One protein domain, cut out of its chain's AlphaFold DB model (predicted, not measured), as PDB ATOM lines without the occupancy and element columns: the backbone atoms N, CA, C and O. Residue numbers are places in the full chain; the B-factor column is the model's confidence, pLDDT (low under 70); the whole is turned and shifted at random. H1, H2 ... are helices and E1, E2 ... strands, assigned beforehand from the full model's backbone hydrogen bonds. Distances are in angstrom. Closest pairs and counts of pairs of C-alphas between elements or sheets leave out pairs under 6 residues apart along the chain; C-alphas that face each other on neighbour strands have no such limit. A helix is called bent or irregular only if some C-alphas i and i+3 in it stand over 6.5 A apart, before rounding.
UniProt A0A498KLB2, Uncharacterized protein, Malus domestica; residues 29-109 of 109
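What this domain is: This is residues 29 to 109 of the 109 residues of an uncharacterized protein of Malus domestica (UniProt A0A498KLB2). A small, twisted sheet of four parallel strands makes the core, with H1 and H3 to one side of it and H4 on the other, each reaching the sheet with only some of its residues or its margin. H2 lies beyond the ends of E2 and E3, where it meets the first part of H1. The printed part has 81 residues, with four named strands and four named helices in the order E1 H1 E2 H2 H3 E3 H4 E4; the sheet's order is E3 E2 E1 E4. The class is mixed, helices and strands, and the whole is compact, with a radius of gyration of the C-alphas of 11.9 A and spans of 31 by 27 by 17 A.

Where its parts are: E1, residues 32 to 35, begins at C-alpha 32 (115.336, 185.783, 196.844) and is 9.6 A long. H1, residues 45 to 57, is the longest helix, 18.4 A from C-alpha 45 (103.255, 188.907, 217.587). E2 holds residues 61 to 65, 13.6 A. H2, residues 68 to 73, spans 9.9 A and is irregular: C-alphas 69 and 72 are 7.1 A apart. H3 holds residues 78 to 81, 5.2 A; E3 residues 86 to 89, 10.0 A; and H4 residues 94 to 99, 8.5 A. E4, residues 103 to 107, spans 11.0 A and ends at C-alpha 107 (106.019, 190.172, 200.502).

How they stand to each other: In the sheet, E1 is parallel to E2 at 23 degrees, with N 35 and O 63 2.8 A apart, within hydrogen-bond range. E1 is parallel to E4 at 26 degrees, with N 34 and O 105 at 2.8 A. E2 is parallel to E3 at 9 degrees, with N 64 and O 87 at 2.9 A. E3 and E4 are the edge strands. The sheet is twisted, its C-alphas lying up to 4.3 A off the best plane. E1, H1, E2 and E2, H2 H3, E3 are strand-helix-strand units, two parallel neighbour strands with helices between; E3, H4, E4 is a split unit, with E2 and E1 between its strands. The three crossovers are right-handed. H1 only grazes the sheet with residues 51 to 56, H3 with 78 to 80, and H4 with 94 to 98. The closest C-alphas of H1 and E2 are those of Leu 55 and Phe 62, 7.5 A; of H3 and E3, Ala 79 and Val 88, 6.2 A; of H4 and E4, Val 97 and Val 103, 7.3 A. H2 is not on the sheet, but only just, with 4 pairs of C-alphas within 10 A. H1, with residues 45 to 49 alone, only just touches H2, with 3 pairs of C-alphas within 8 A, the closest those of Ala 45 and Lys 73 at 5.3 A, about perpendicular at 80 degrees. H1 and H3 are close but not clearly touching, the C-alphas of Ala 52 and Phe 78 being 7.3 A apart. H1 and H4 are apart. Every O i to N i+4 pair is within hydrogen-bond range in H1 and H4; H2 has 0 of 2, beside 2 of 3 O i to N i+3 pairs, and H3 is too short for an O i to N i+4 pair.

The domain as a whole: The C-alphas farthest apart are those of Lys 29 and Ala 45, 32.1 A. The printed part has no cut and ends at His 109, the chain's last residue. No link is long; that from E1 to H1, 9 residues, is short, and the others are tight. The mean pLDDT of the printed part is 92.6, and no printed residue is under 70.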
ATOM      1  N   LYS A  29     120.436 185.015 190.617       96.38
ATOM      2  CA  LYS A  29     119.335 185.785 190.020       96.38
ATOM      3  C   LYS A  29     117.993 185.106 190.285       96.38
ATOM      4  O   LYS A  29     117.933 183.877 190.234       96.38
ATOM      5  N   TRP A  30     116.949 185.899 190.526       94.38
ATOM      6  CA  TRP A  30     115.578 185.417 190.733       94.38
ATOM      7  C   TRP A  30     115.490 184.280 191.766       94.38
ATOM      8  O   TRP A  30     114.941 183.221 191.482       94.38
ATOM      9  N   SER A  31     116.105 184.460 192.938       94.81
ATOM     10  CA  SER A  31     116.165 183.404 193.967       94.81
ATOM     11  C   SER A  31     115.798 183.861 195.377       94.81
ATOM     12  O   SER A  31     115.783 183.049 196.310       94.81
ATOM     13  N   LEU A  32     115.528 185.156 195.549       95.62
ATOM     14  CA  LEU A  32     115.336 185.783 196.844       95.62
ATOM     15  C   LEU A  32     113.936 186.383 196.997       95.62
ATOM     16  O   LEU A  32     113.480 187.178 196.178       95.62
ATOM     17  N   THR A  33     113.298 186.073 198.119       97.38
ATOM     18  CA  THR A  33     112.090 186.749 198.589       97.38
ATOM     19  C   THR A  33     112.464 187.927 199.486       97.38
ATOM     20  O   THR A  33     113.035 187.754 200.564       97.38
ATOM     21  N   TYR A  34     112.119 189.139 199.069       97.38
ATOM     22  CA  TYR A  34     112.191 190.325 199.913       97.38
ATOM     23  C   TYR A  34     110.919 190.438 200.761       97.38
ATOM     24  O   TYR A  34     109.814 190.255 200.257       97.38
ATOM     25  N   VAL A  35     111.057 190.726 202.054       96.81
ATOM     26  CA  VAL A  35     109.941 190.822 203.003       96.81
ATOM     27  C   VAL A  35     110.040 192.139 203.764       96.81
ATOM     28  O   VAL A  35     111.009 192.363 204.496       96.81
ATOM     29  N   ALA A  36     109.040 193.009 203.611       94.38
ATOM     30  CA  ALA A  36     108.954 194.266 204.352       94.38
ATOM     31  C   ALA A  36     107.512 194.792 204.443       94.38
ATOM     32  O   ALA A  36     106.836 194.987 203.431       94.38
ATOM     33  N   PHE A  37     107.078 195.116 205.664       90.44
ATOM     34  CA  PHE A  37     105.738 195.652 205.963       90.44
ATOM     35  C   PHE A  37     105.720 197.185 206.122       90.44
ATOM     36  O   PHE A  37     104.704 197.784 206.466       90.44
ATOM     37  N   GLY A  38     106.838 197.853 205.821       83.00
ATOM     38  CA  GLY A  38     106.947 199.307 205.893       83.00
ATOM     39  C   GLY A  38     106.863 199.858 207.320       83.00
ATOM     40  O   GLY A  38     107.053 199.153 208.308       83.00
ATOM     41  N   SER A  39     106.640 201.167 207.435       78.88
ATOM     42  CA  SER A  39     106.576 201.871 208.724       78.88
ATOM     43  C   SER A  39     105.168 201.938 209.322       78.88
ATOM     44  O   SER A  39     105.041 202.118 210.537       78.88
ATOM     45  N   ALA A  40     104.138 201.827 208.478       77.19
ATOM     46  CA  ALA A  40     102.739 202.020 208.851       77.19
ATOM     47  C   ALA A  40     102.058 200.731 209.329       77.19
ATOM     48  O   ALA A  40     101.247 200.791 210.250       77.19
ATOM     49  N   ALA A  41     102.393 199.577 208.743       80.12
ATOM     50  CA  ALA A  41     101.886 198.301 209.224       80.12
ATOM     51  C   ALA A  41     102.746 197.803 210.393       80.12
ATOM     52  O   ALA A  41     103.971 197.931 210.386       80.12
ATOM     53  N   GLN A  42     102.085 197.249 211.405       81.62
ATOM     54  CA  GLN A  42     102.727 196.546 212.509       81.62
ATOM     55  C   GLN A  42     102.157 195.141 212.537       81.62
ATOM     56  O   GLN A  42     100.940 194.974 212.606       81.62
ATOM     57  N   LEU A  43     103.027 194.139 212.470       85.75
ATOM     58  CA  LEU A  43     102.577 192.760 212.600       85.75
ATOM     59  C   LEU A  43     102.305 192.464 214.069       85.75
ATOM     60  O   LEU A  43     103.132 192.757 214.944       85.75
ATOM     61  N   GLU A  44     101.167 191.841 214.345       91.62
ATOM     62  CA  GLU A  44     100.923 191.262 215.659       91.62
ATOM     63  C   GLU A  44     101.938 190.145 215.934       91.62
ATOM     64  O   GLU A  44     102.460 189.511 215.012       91.62
ATOM     65  N   ALA A  45     102.226 189.881 217.209       92.38
ATOM     66  CA  ALA A  45     103.255 188.907 217.587       92.38
ATOM     67  C   ALA A  45     103.000 187.508 216.991       92.38
ATOM     68  O   ALA A  45     103.939 186.846 216.549       92.38
ATOM     69  N   GLU A  46     101.736 187.081 216.908       94.25
ATOM     70  CA  GLU A  46     101.393 185.796 216.293       94.25
ATOM     71  C   GLU A  46     101.621 185.810 214.774       94.25
ATOM     72  O   GLU A  46     102.169 184.858 214.231       94.25
ATOM     73  N   GLN A  47     101.305 186.910 214.081       94.31
ATOM     74  CA  GLN A  47     101.566 187.034 212.641       94.31
ATOM     75  C   GLN A  47     103.068 187.027 212.337       94.31
ATOM     76  O   GLN A  47     103.510 186.366 211.400       94.31
ATOM     77  N   MET A  48     103.860 187.720 213.159       94.75
ATOM     78  CA  MET A  48     105.323 187.724 213.083       94.75
ATOM     79  C   MET A  48     105.894 186.308 213.228       94.75
ATOM     80  O   MET A  48     106.779 185.895 212.476       94.75
ATOM     81  N   LYS A  49     105.368 185.548 214.191       95.38
ATOM     82  CA  LYS A  49     105.766 184.167 214.461       95.38
ATOM     83  C   LYS A  49     105.390 183.229 213.314       95.38
ATOM     84  O   LYS A  49     106.245 182.457 212.882       95.38
ATOM     85  N   GLU A  50     104.171 183.318 212.794       96.56
ATOM     86  CA  GLU A  50     103.730 182.512 211.649       96.56
ATOM     87  C   GLU A  50     104.537 182.831 210.387       96.56
ATOM     88  O   GLU A  50     104.976 181.924 209.680       96.56
ATOM     89  N   LEU A  51     104.836 184.110 210.142       95.56
ATOM     90  CA  LEU A  51     105.701 184.517 209.038       95.56
ATOM     91  C   LEU A  51     107.120 183.959 209.197       95.56
ATOM     92  O   LEU A  51     107.667 183.384 208.254       95.56
ATOM     93  N   ALA A  52     107.703 184.057 210.393       95.38
ATOM     94  CA  ALA A  52     109.002 183.465 210.693       95.38
ATOM     95  C   ALA A  52     108.988 181.941 210.475       95.38
ATOM     96  O   ALA A  52     109.906 181.380 209.879       95.38
ATOM     97  N   TRP A  53     107.930 181.248 210.894       95.69
ATOM     98  CA  TRP A  53     107.775 179.812 210.663       95.69
ATOM     99  C   TRP A  53     107.651 179.467 209.178       95.69
ATOM    100  O   TRP A  53     108.304 178.527 208.711       95.69
ATOM    101  N   GLY A  54     106.877 180.246 208.423       95.81
ATOM    102  CA  GLY A  54     106.755 180.120 206.974       95.81
ATOM    103  C   GLY A  54     108.105 180.284 206.280       95.81
ATOM    104  O   GLY A  54     108.537 179.392 205.549       95.81
ATOM    105  N   LEU A  55     108.828 181.363 206.586       95.44
ATOM    106  CA  LEU A  55     110.162 181.621 206.044       95.44
ATOM    107  C   LEU A  55     111.137 180.507 206.409       95.44
ATOM    108  O   LEU A  55     111.822 179.992 205.528       95.44
ATOM    109  N   ARG A  56     111.152 180.053 207.666       94.19
ATOM    110  CA  ARG A  56     112.004 178.950 208.138       94.19
ATOM    111  C   ARG A  56     111.760 177.653 207.372       94.19
ATOM    112  O   ARG A  56     112.725 177.005 206.978       94.19
ATOM    113  N   ARG A  57     110.500 177.286 207.136       94.25
ATOM    114  CA  ARG A  57     110.129 176.029 206.462       94.25
ATOM    115  C   ARG A  57     110.162 176.119 204.939       94.25
ATOM    116  O   ARG A  57     110.226 175.085 204.277       94.25
ATOM    117  N   SER A  58     110.121 177.327 204.384       91.56
ATOM    118  CA  SER A  58     110.250 177.541 202.946       91.56
ATOM    119  C   SER A  58     111.637 177.127 202.440       91.56
ATOM    120  O   SER A  58     112.619 177.121 203.187       91.56
ATOM    121  N   LYS A  59     111.732 176.811 201.147       88.12
ATOM    122  CA  LYS A  59     113.017 176.595 200.460       88.12
ATOM    123  C   LYS A  59     113.608 177.891 199.889       88.12
ATOM    124  O   LYS A  59     114.679 177.855 199.296       88.12
ATOM    125  N   CYS A  60     112.911 179.013 200.057       90.12
ATOM    126  CA  CYS A  60     113.290 180.301 199.499       90.12
ATOM    127  C   CYS A  60     114.390 180.944 200.345       90.12
ATOM    128  O   CYS A  60     114.351 180.885 201.581       90.12
ATOM    129  N   LYS A  61     115.348 181.590 199.678       96.25
ATOM    130  CA  LYS A  61     116.224 182.556 200.339       96.25
ATOM    131  C   LYS A  61     115.435 183.826 200.606       96.25
ATOM    132  O   LYS A  61     114.538 184.157 199.833       96.25
ATOM    133  N   PHE A  62     115.746 184.534 201.685       96.94
ATOM    134  CA  PHE A  62     114.970 185.720 202.039       96.94
ATOM    135  C   PHE A  62     115.809 186.856 202.610       96.94
ATOM    136  O   PHE A  62     116.792 186.631 203.313       96.94
ATOM    137  N   LEU A  63     115.373 188.082 202.342       96.50
ATOM    138  CA  LEU A  63     115.797 189.282 203.055       96.50
ATOM    139  C   LEU A  63     114.579 189.840 203.778       96.50
ATOM    140  O   LEU A  63     113.627 190.268 203.126       96.50
ATOM    141  N   TRP A  64     114.607 189.847 205.106       95.81
ATOM    142  CA  TRP A  64     113.502 190.351 205.910       95.81
ATOM    143  C   TRP A  64     113.909 191.604 206.677       95.81
ATOM    144  O   TRP A  64     114.810 191.580 207.516       95.81
ATOM    145  N   VAL A  65     113.215 192.707 206.396       94.19
ATOM    146  CA  VAL A  65     113.333 193.942 207.168       94.19
ATOM    147  C   VAL A  65     112.408 193.866 208.378       94.19
ATOM    148  O   VAL A  65     111.186 193.939 208.243       94.19
ATOM    149  N   VAL A  66     113.001 193.739 209.562       92.25
ATOM    150  CA  VAL A  66     112.314 193.732 210.856       92.25
ATOM    151  C   VAL A  66     112.717 194.977 211.617       92.25
ATOM    152  O   VAL A  66     113.850 195.094 212.077       92.25
ATOM    153  N   ARG A  67     111.788 195.916 211.779       89.75
ATOM    154  CA  ARG A  67     112.065 197.169 212.487       89.75
ATOM    155  C   ARG A  67     112.538 196.892 213.911       89.75
ATOM    156  O   ARG A  67     112.039 195.988 214.570       89.75
ATOM    157  N   GLU A  68     113.436 197.730 214.420       88.06
ATOM    158  CA  GLU A  68     114.003 197.580 215.769       88.06
ATOM    159  C   GLU A  68     112.922 197.494 216.862       88.06
ATOM    160  O   GLU A  68     112.990 196.642 217.744       88.06
ATOM    161  N   VAL A  69     111.853 198.289 216.737       87.88
ATOM    162  CA  VAL A  69     110.701 198.270 217.660       87.88
ATOM    163  C   VAL A  69     109.882 196.972 217.610       87.88
ATOM    164  O   VAL A  69     109.105 196.696 218.519       87.88
ATOM    165  N   GLU A  70     110.048 196.166 216.562       88.88
ATOM    166  CA  GLU A  70     109.370 194.880 216.367       88.88
ATOM    167  C   GLU A  70     110.307 193.687 216.562       88.88
ATOM    168  O   GLU A  70     109.838 192.552 216.619       88.88
ATOM    169  N   ALA A  71     111.613 193.921 216.731       88.50
ATOM    170  CA  ALA A  71     112.610 192.868 216.902       88.50
ATOM    171  C   ALA A  71     112.287 191.950 218.093       88.50
ATOM    172  O   ALA A  71     112.511 190.745 218.024       88.50
ATOM    173  N   ALA A  72     111.670 192.488 219.152       90.56
ATOM    174  CA  ALA A  72     111.226 191.714 220.313       90.56
ATOM    175  C   ALA A  72     110.121 190.682 220.000       90.56
ATOM    176  O   ALA A  72     109.933 189.742 220.770       90.56
ATOM    177  N   LYS A  73     109.389 190.847 218.889       93.19
ATOM    178  CA  LYS A  73     108.345 189.914 218.431       93.19
ATOM    179  C   LYS A  73     108.926 188.747 217.626       93.19
ATOM    180  O   LYS A  73     108.234 187.753 217.410       93.19
ATOM    181  N   LEU A  74     110.165 188.868 217.145       93.31
ATOM    182  CA  LEU A  74     110.814 187.824 216.360       93.31
ATOM    183  C   LEU A  74     111.077 186.594 217.250       93.31
ATOM    184  O   LEU A  74     111.553 186.752 218.380       93.31
ATOM    185  N   PRO A  75     110.801 185.362 216.781       94.06
ATOM    186  CA  PRO A  75     111.119 184.170 217.555       94.06
ATOM    187  C   PRO A  75     112.606 184.118 217.920       94.06
ATOM    188  O   PRO A  75     113.476 184.366 217.083       94.06
ATOM    189  N   LYS A  76     112.897 183.769 219.177       92.62
ATOM    190  CA  LYS A  76     114.274 183.635 219.669       92.62
ATOM    191  C   LYS A  76     115.056 182.654 218.795       92.62
ATOM    192  O   LYS A  76     114.531 181.596 218.462       92.62
ATOM    193  N   GLY A  77     116.289 183.011 218.444       91.19
ATOM    194  CA  GLY A  77     117.155 182.179 217.610       91.19
ATOM    195  C   GLY A  77     116.814 182.203 216.118       91.19
ATOM    196  O   GLY A  77     117.480 181.531 215.342       91.19
ATOM    197  N   PHE A  78     115.774 182.927 215.673       93.56
ATOM    198  CA  PHE A  78     115.357 182.872 214.270       93.56
ATOM    199  C   PHE A  78     116.453 183.327 213.305       93.56
ATOM    200  O   PHE A  78     116.674 182.654 212.299       93.56
ATOM    201  N   ALA A  79     117.118 184.446 213.594       90.94
ATOM    202  CA  ALA A  79     118.147 184.991 212.713       90.94
ATOM    203  C   ALA A  79     119.361 184.051 212.631       90.94
ATOM    204  O   ALA A  79     119.884 183.812 211.548       90.94
ATOM    205  N   GLU A  80     119.754 183.461 213.758       91.38
ATOM    206  CA  GLU A  80     120.872 182.527 213.861       91.38
ATOM    207  C   GLU A  80     120.558 181.192 213.174       91.38
ATOM    208  O   GLU A  80     121.352 180.693 212.386       91.38
ATOM    209  N   GLU A  81     119.371 180.631 213.408       92.56
ATOM    210  CA  GLU A  81     118.940 179.358 212.816       92.56
ATOM    211  C   GLU A  81     118.719 179.446 211.299       92.56
ATOM    212  O   GLU A  81     118.652 178.421 210.620       92.56
ATOM    213  N   THR A  82     118.558 180.655 210.755       93.81
ATOM    214  CA  THR A  82     118.294 180.872 209.327       93.81
ATOM    215  C   THR A  82     119.425 181.577 208.589       93.81
ATOM    216  O   THR A  82     119.268 181.839 207.397       93.81
ATOM    217  N   SER A  83     120.576 181.813 209.227       90.94
ATOM    218  CA  SER A  83     121.676 182.611 208.666       90.94
ATOM    219  C   SER A  83     122.264 182.058 207.362       90.94
ATOM    220  O   SER A  83     122.805 182.810 206.558       90.94
ATOM    221  N   GLU A  84     122.150 180.749 207.122       90.81
ATOM    222  CA  GLU A  84     122.575 180.121 205.861       90.81
ATOM    223  C   GLU A  84     121.618 180.408 204.691       90.81
ATOM    224  O   GLU A  84     121.990 180.279 203.524       90.81
ATOM    225  N   LYS A  85     120.369 180.781 204.992       92.50
ATOM    226  CA  LYS A  85     119.287 180.922 204.010       92.50
ATOM    227  C   LYS A  85     118.793 182.355 203.855       92.50
ATOM    228  O   LYS A  85     118.344 182.725 202.770       92.50
ATOM    229  N   GLY A  86     118.829 183.151 204.913       93.94
ATOM    230  CA  GLY A  86     118.265 184.486 204.893       93.94
ATOM    231  C   GLY A  86     118.999 185.471 205.778       93.94
ATOM    232  O   GLY A  86     119.780 185.108 206.654       93.94
ATOM    233  N   LEU A  87     118.719 186.739 205.512       94.88
ATOM    234  CA  LEU A  87     119.258 187.871 206.240       94.88
ATOM    235  C   LEU A  87     118.104 188.641 206.883       94.88
ATOM    236  O   LEU A  87     117.120 188.973 206.220       94.88
ATOM    237  N   VAL A  88     118.233 188.930 208.176       93.69
ATOM    238  CA  VAL A  88     117.304 189.789 208.915       93.69
ATOM    239  C   VAL A  88     118.014 191.097 209.225       93.69
ATOM    240  O   VAL A  88     119.077 191.093 209.842       93.69
ATOM    241  N   VAL A  89     117.435 192.215 208.794       92.31
ATOM    242  CA  VAL A  89     117.998 193.557 209.001       92.31
ATOM    243  C   VAL A  89     116.953 194.488 209.591       92.31
ATOM    244  O   VAL A  89     115.759 194.309 209.377       92.31
ATOM    245  N   THR A  90     117.392 195.529 210.291       90.44
ATOM    246  CA  THR A  90     116.479 196.567 210.790       90.44
ATOM    247  C   THR A  90     116.105 197.600 209.738       90.44
ATOM    248  O   THR A  90     115.099 198.296 209.879       90.44
ATOM    249  N   TRP A  91     116.907 197.693 208.677       89.12
ATOM    250  CA  TRP A  91     116.743 198.648 207.594       89.12
ATOM    251  C   TRP A  91     117.526 198.202 206.348       89.12
ATOM    252  O   TRP A  91     118.571 197.565 206.473       89.12
ATOM    253  N   CYS A  92     117.047 198.573 205.159       90.62
ATOM    254  CA  CYS A  92     117.768 198.446 203.889       90.62
ATOM    255  C   CYS A  92     117.364 199.575 202.915       90.62
ATOM    256  O   CYS A  92     116.292 200.173 203.092       90.62
ATOM    257  N   PRO A  93     118.159 199.862 201.863       91.81
ATOM    258  CA  PRO A  93     117.738 200.753 200.785       91.81
ATOM    259  C   PRO A  93     116.682 200.061 199.908       91.81
ATOM    260  O   PRO A  93     116.988 199.499 198.862       91.81
ATOM    261  N   GLN A  94     115.416 200.081 200.333       92.50
ATOM    262  CA  GLN A  94     114.334 199.297 199.714       92.50
ATOM    263  C   GLN A  94     114.268 199.408 198.179       92.50
ATOM    264  O   GLN A  94     114.016 198.408 197.516       92.50
ATOM    265  N   LEU A  95     114.506 200.593 197.604       93.62
ATOM    266  CA  LEU A  95     114.509 200.773 196.146       93.62
ATOM    267  C   LEU A  95     115.649 200.011 195.457       93.62
ATOM    268  O   LEU A  95     115.422 199.387 194.427       93.62
ATOM    269  N   GLU A  96     116.852 200.037 196.030       94.69
ATOM    270  CA  GLU A  96     118.009 199.309 195.497       94.69
ATOM    271  C   GLU A  96     117.817 197.801 195.647       94.69
ATOM    272  O   GLU A  96     118.099 197.052 194.718       94.69
ATOM    273  N   VAL A  97     117.257 197.362 196.780       95.31
ATOM    274  CA  VAL A  97     116.901 195.956 197.006       95.31
ATOM    275  C   VAL A  97     115.881 195.484 195.972       95.31
ATOM    276  O   VAL A  97     116.112 194.476 195.317       95.31
ATOM    277  N   LEU A  98     114.778 196.212 195.782       95.56
ATOM    278  CA  LEU A  98     113.732 195.848 194.818       95.56
ATOM    279  C   LEU A  98     114.227 195.848 193.366       95.56
ATOM    280  O   LEU A  98     113.706 195.094 192.551       95.56
ATOM    281  N   ALA A  99     115.209 196.688 193.040       96.00
ATOM    282  CA  ALA A  99     115.827 196.731 191.719       96.00
ATOM    283  C   ALA A  99     116.903 195.646 191.511       96.00
ATOM    284  O   ALA A  99     117.384 195.474 190.390       96.00
ATOM    285  N   HIS A 100     117.309 194.934 192.566       97.06
ATOM    286  CA  HIS A 100     118.386 193.956 192.501       97.06
ATOM    287  C   HIS A 100     117.932 192.658 191.818       97.06
ATOM    288  O   HIS A 100     116.895 192.089 192.146       97.06
ATOM    289  N   GLU A 101     118.754 192.127 190.911       96.81
ATOM    290  CA  GLU A 101     118.409 190.977 190.058       96.81
ATOM    291  C   GLU A 101     118.201 189.647 190.798       96.81
ATOM    292  O   GLU A 101     117.674 188.688 190.232       96.81
ATOM    293  N   SER A 102     118.635 189.560 192.054       97.00
ATOM    294  CA  SER A 102     118.384 188.388 192.893       97.00
ATOM    295  C   SER A 102     116.968 188.354 193.467       97.00
ATOM    296  O   SER A 102     116.495 187.263 193.792       97.00
ATOM    297  N   VAL A 103     116.280 189.499 193.558       96.94
ATOM    298  CA  VAL A 103     114.920 189.584 194.099       96.94
ATOM    299  C   VAL A 103     113.917 189.048 193.085       96.94
ATOM    300  O   VAL A 103     113.782 189.556 191.980       96.94
ATOM    301  N   GLU A 104     113.193 188.013 193.492       96.38
ATOM    302  CA  GLU A 104     112.151 187.362 192.697       96.38
ATOM    303  C   GLU A 104     110.749 187.765 193.137       96.38
ATOM    304  O   GLU A 104     109.851 187.959 192.322       96.38
ATOM    305  N   SER A 105     110.557 187.879 194.445       95.62
ATOM    306  CA  SER A 105     109.252 188.106 195.047       95.62
ATOM    307  C   SER A 105     109.350 189.133 196.160       95.62
ATOM    308  O   SER A 105     110.363 189.227 196.853       95.62
ATOM    309  N   PHE A 106     108.272 189.895 196.334       96.44
ATOM    310  CA  PHE A 106     108.142 190.878 197.398       96.44
ATOM    311  C   PHE A 106     106.890 190.587 198.226       96.44
ATOM    312  O   PHE A 106     105.773 190.636 197.715       96.44
ATOM    313  N   VAL A 107     107.087 190.279 199.506       94.94
ATOM    314  CA  VAL A 107     106.019 190.172 200.502       94.94
ATOM    315  C   VAL A 107     105.904 191.514 201.211       94.94
ATOM    316  O   VAL A 107     106.836 191.951 201.894       94.94
ATOM    317  N   THR A 108     104.755 192.161 201.041       93.88
ATOM    318  CA  THR A 108     104.454 193.460 201.639       93.88
ATOM    319  C   THR A 108     103.071 193.477 202.289       93.88
ATOM    320  O   THR A 108     102.367 192.468 202.263       93.88
ATOM    321  N   HIS A 109     102.761 194.597 202.943       85.56
ATOM    322  CA  HIS A 109     101.504 194.897 203.630       85.56
ATOM    323  C   HIS A 109     100.251 194.760 202.757       85.56
ATOM    324  O   HIS A 109     100.341 195.015 201.534       85.56
TER     325      HIS A 109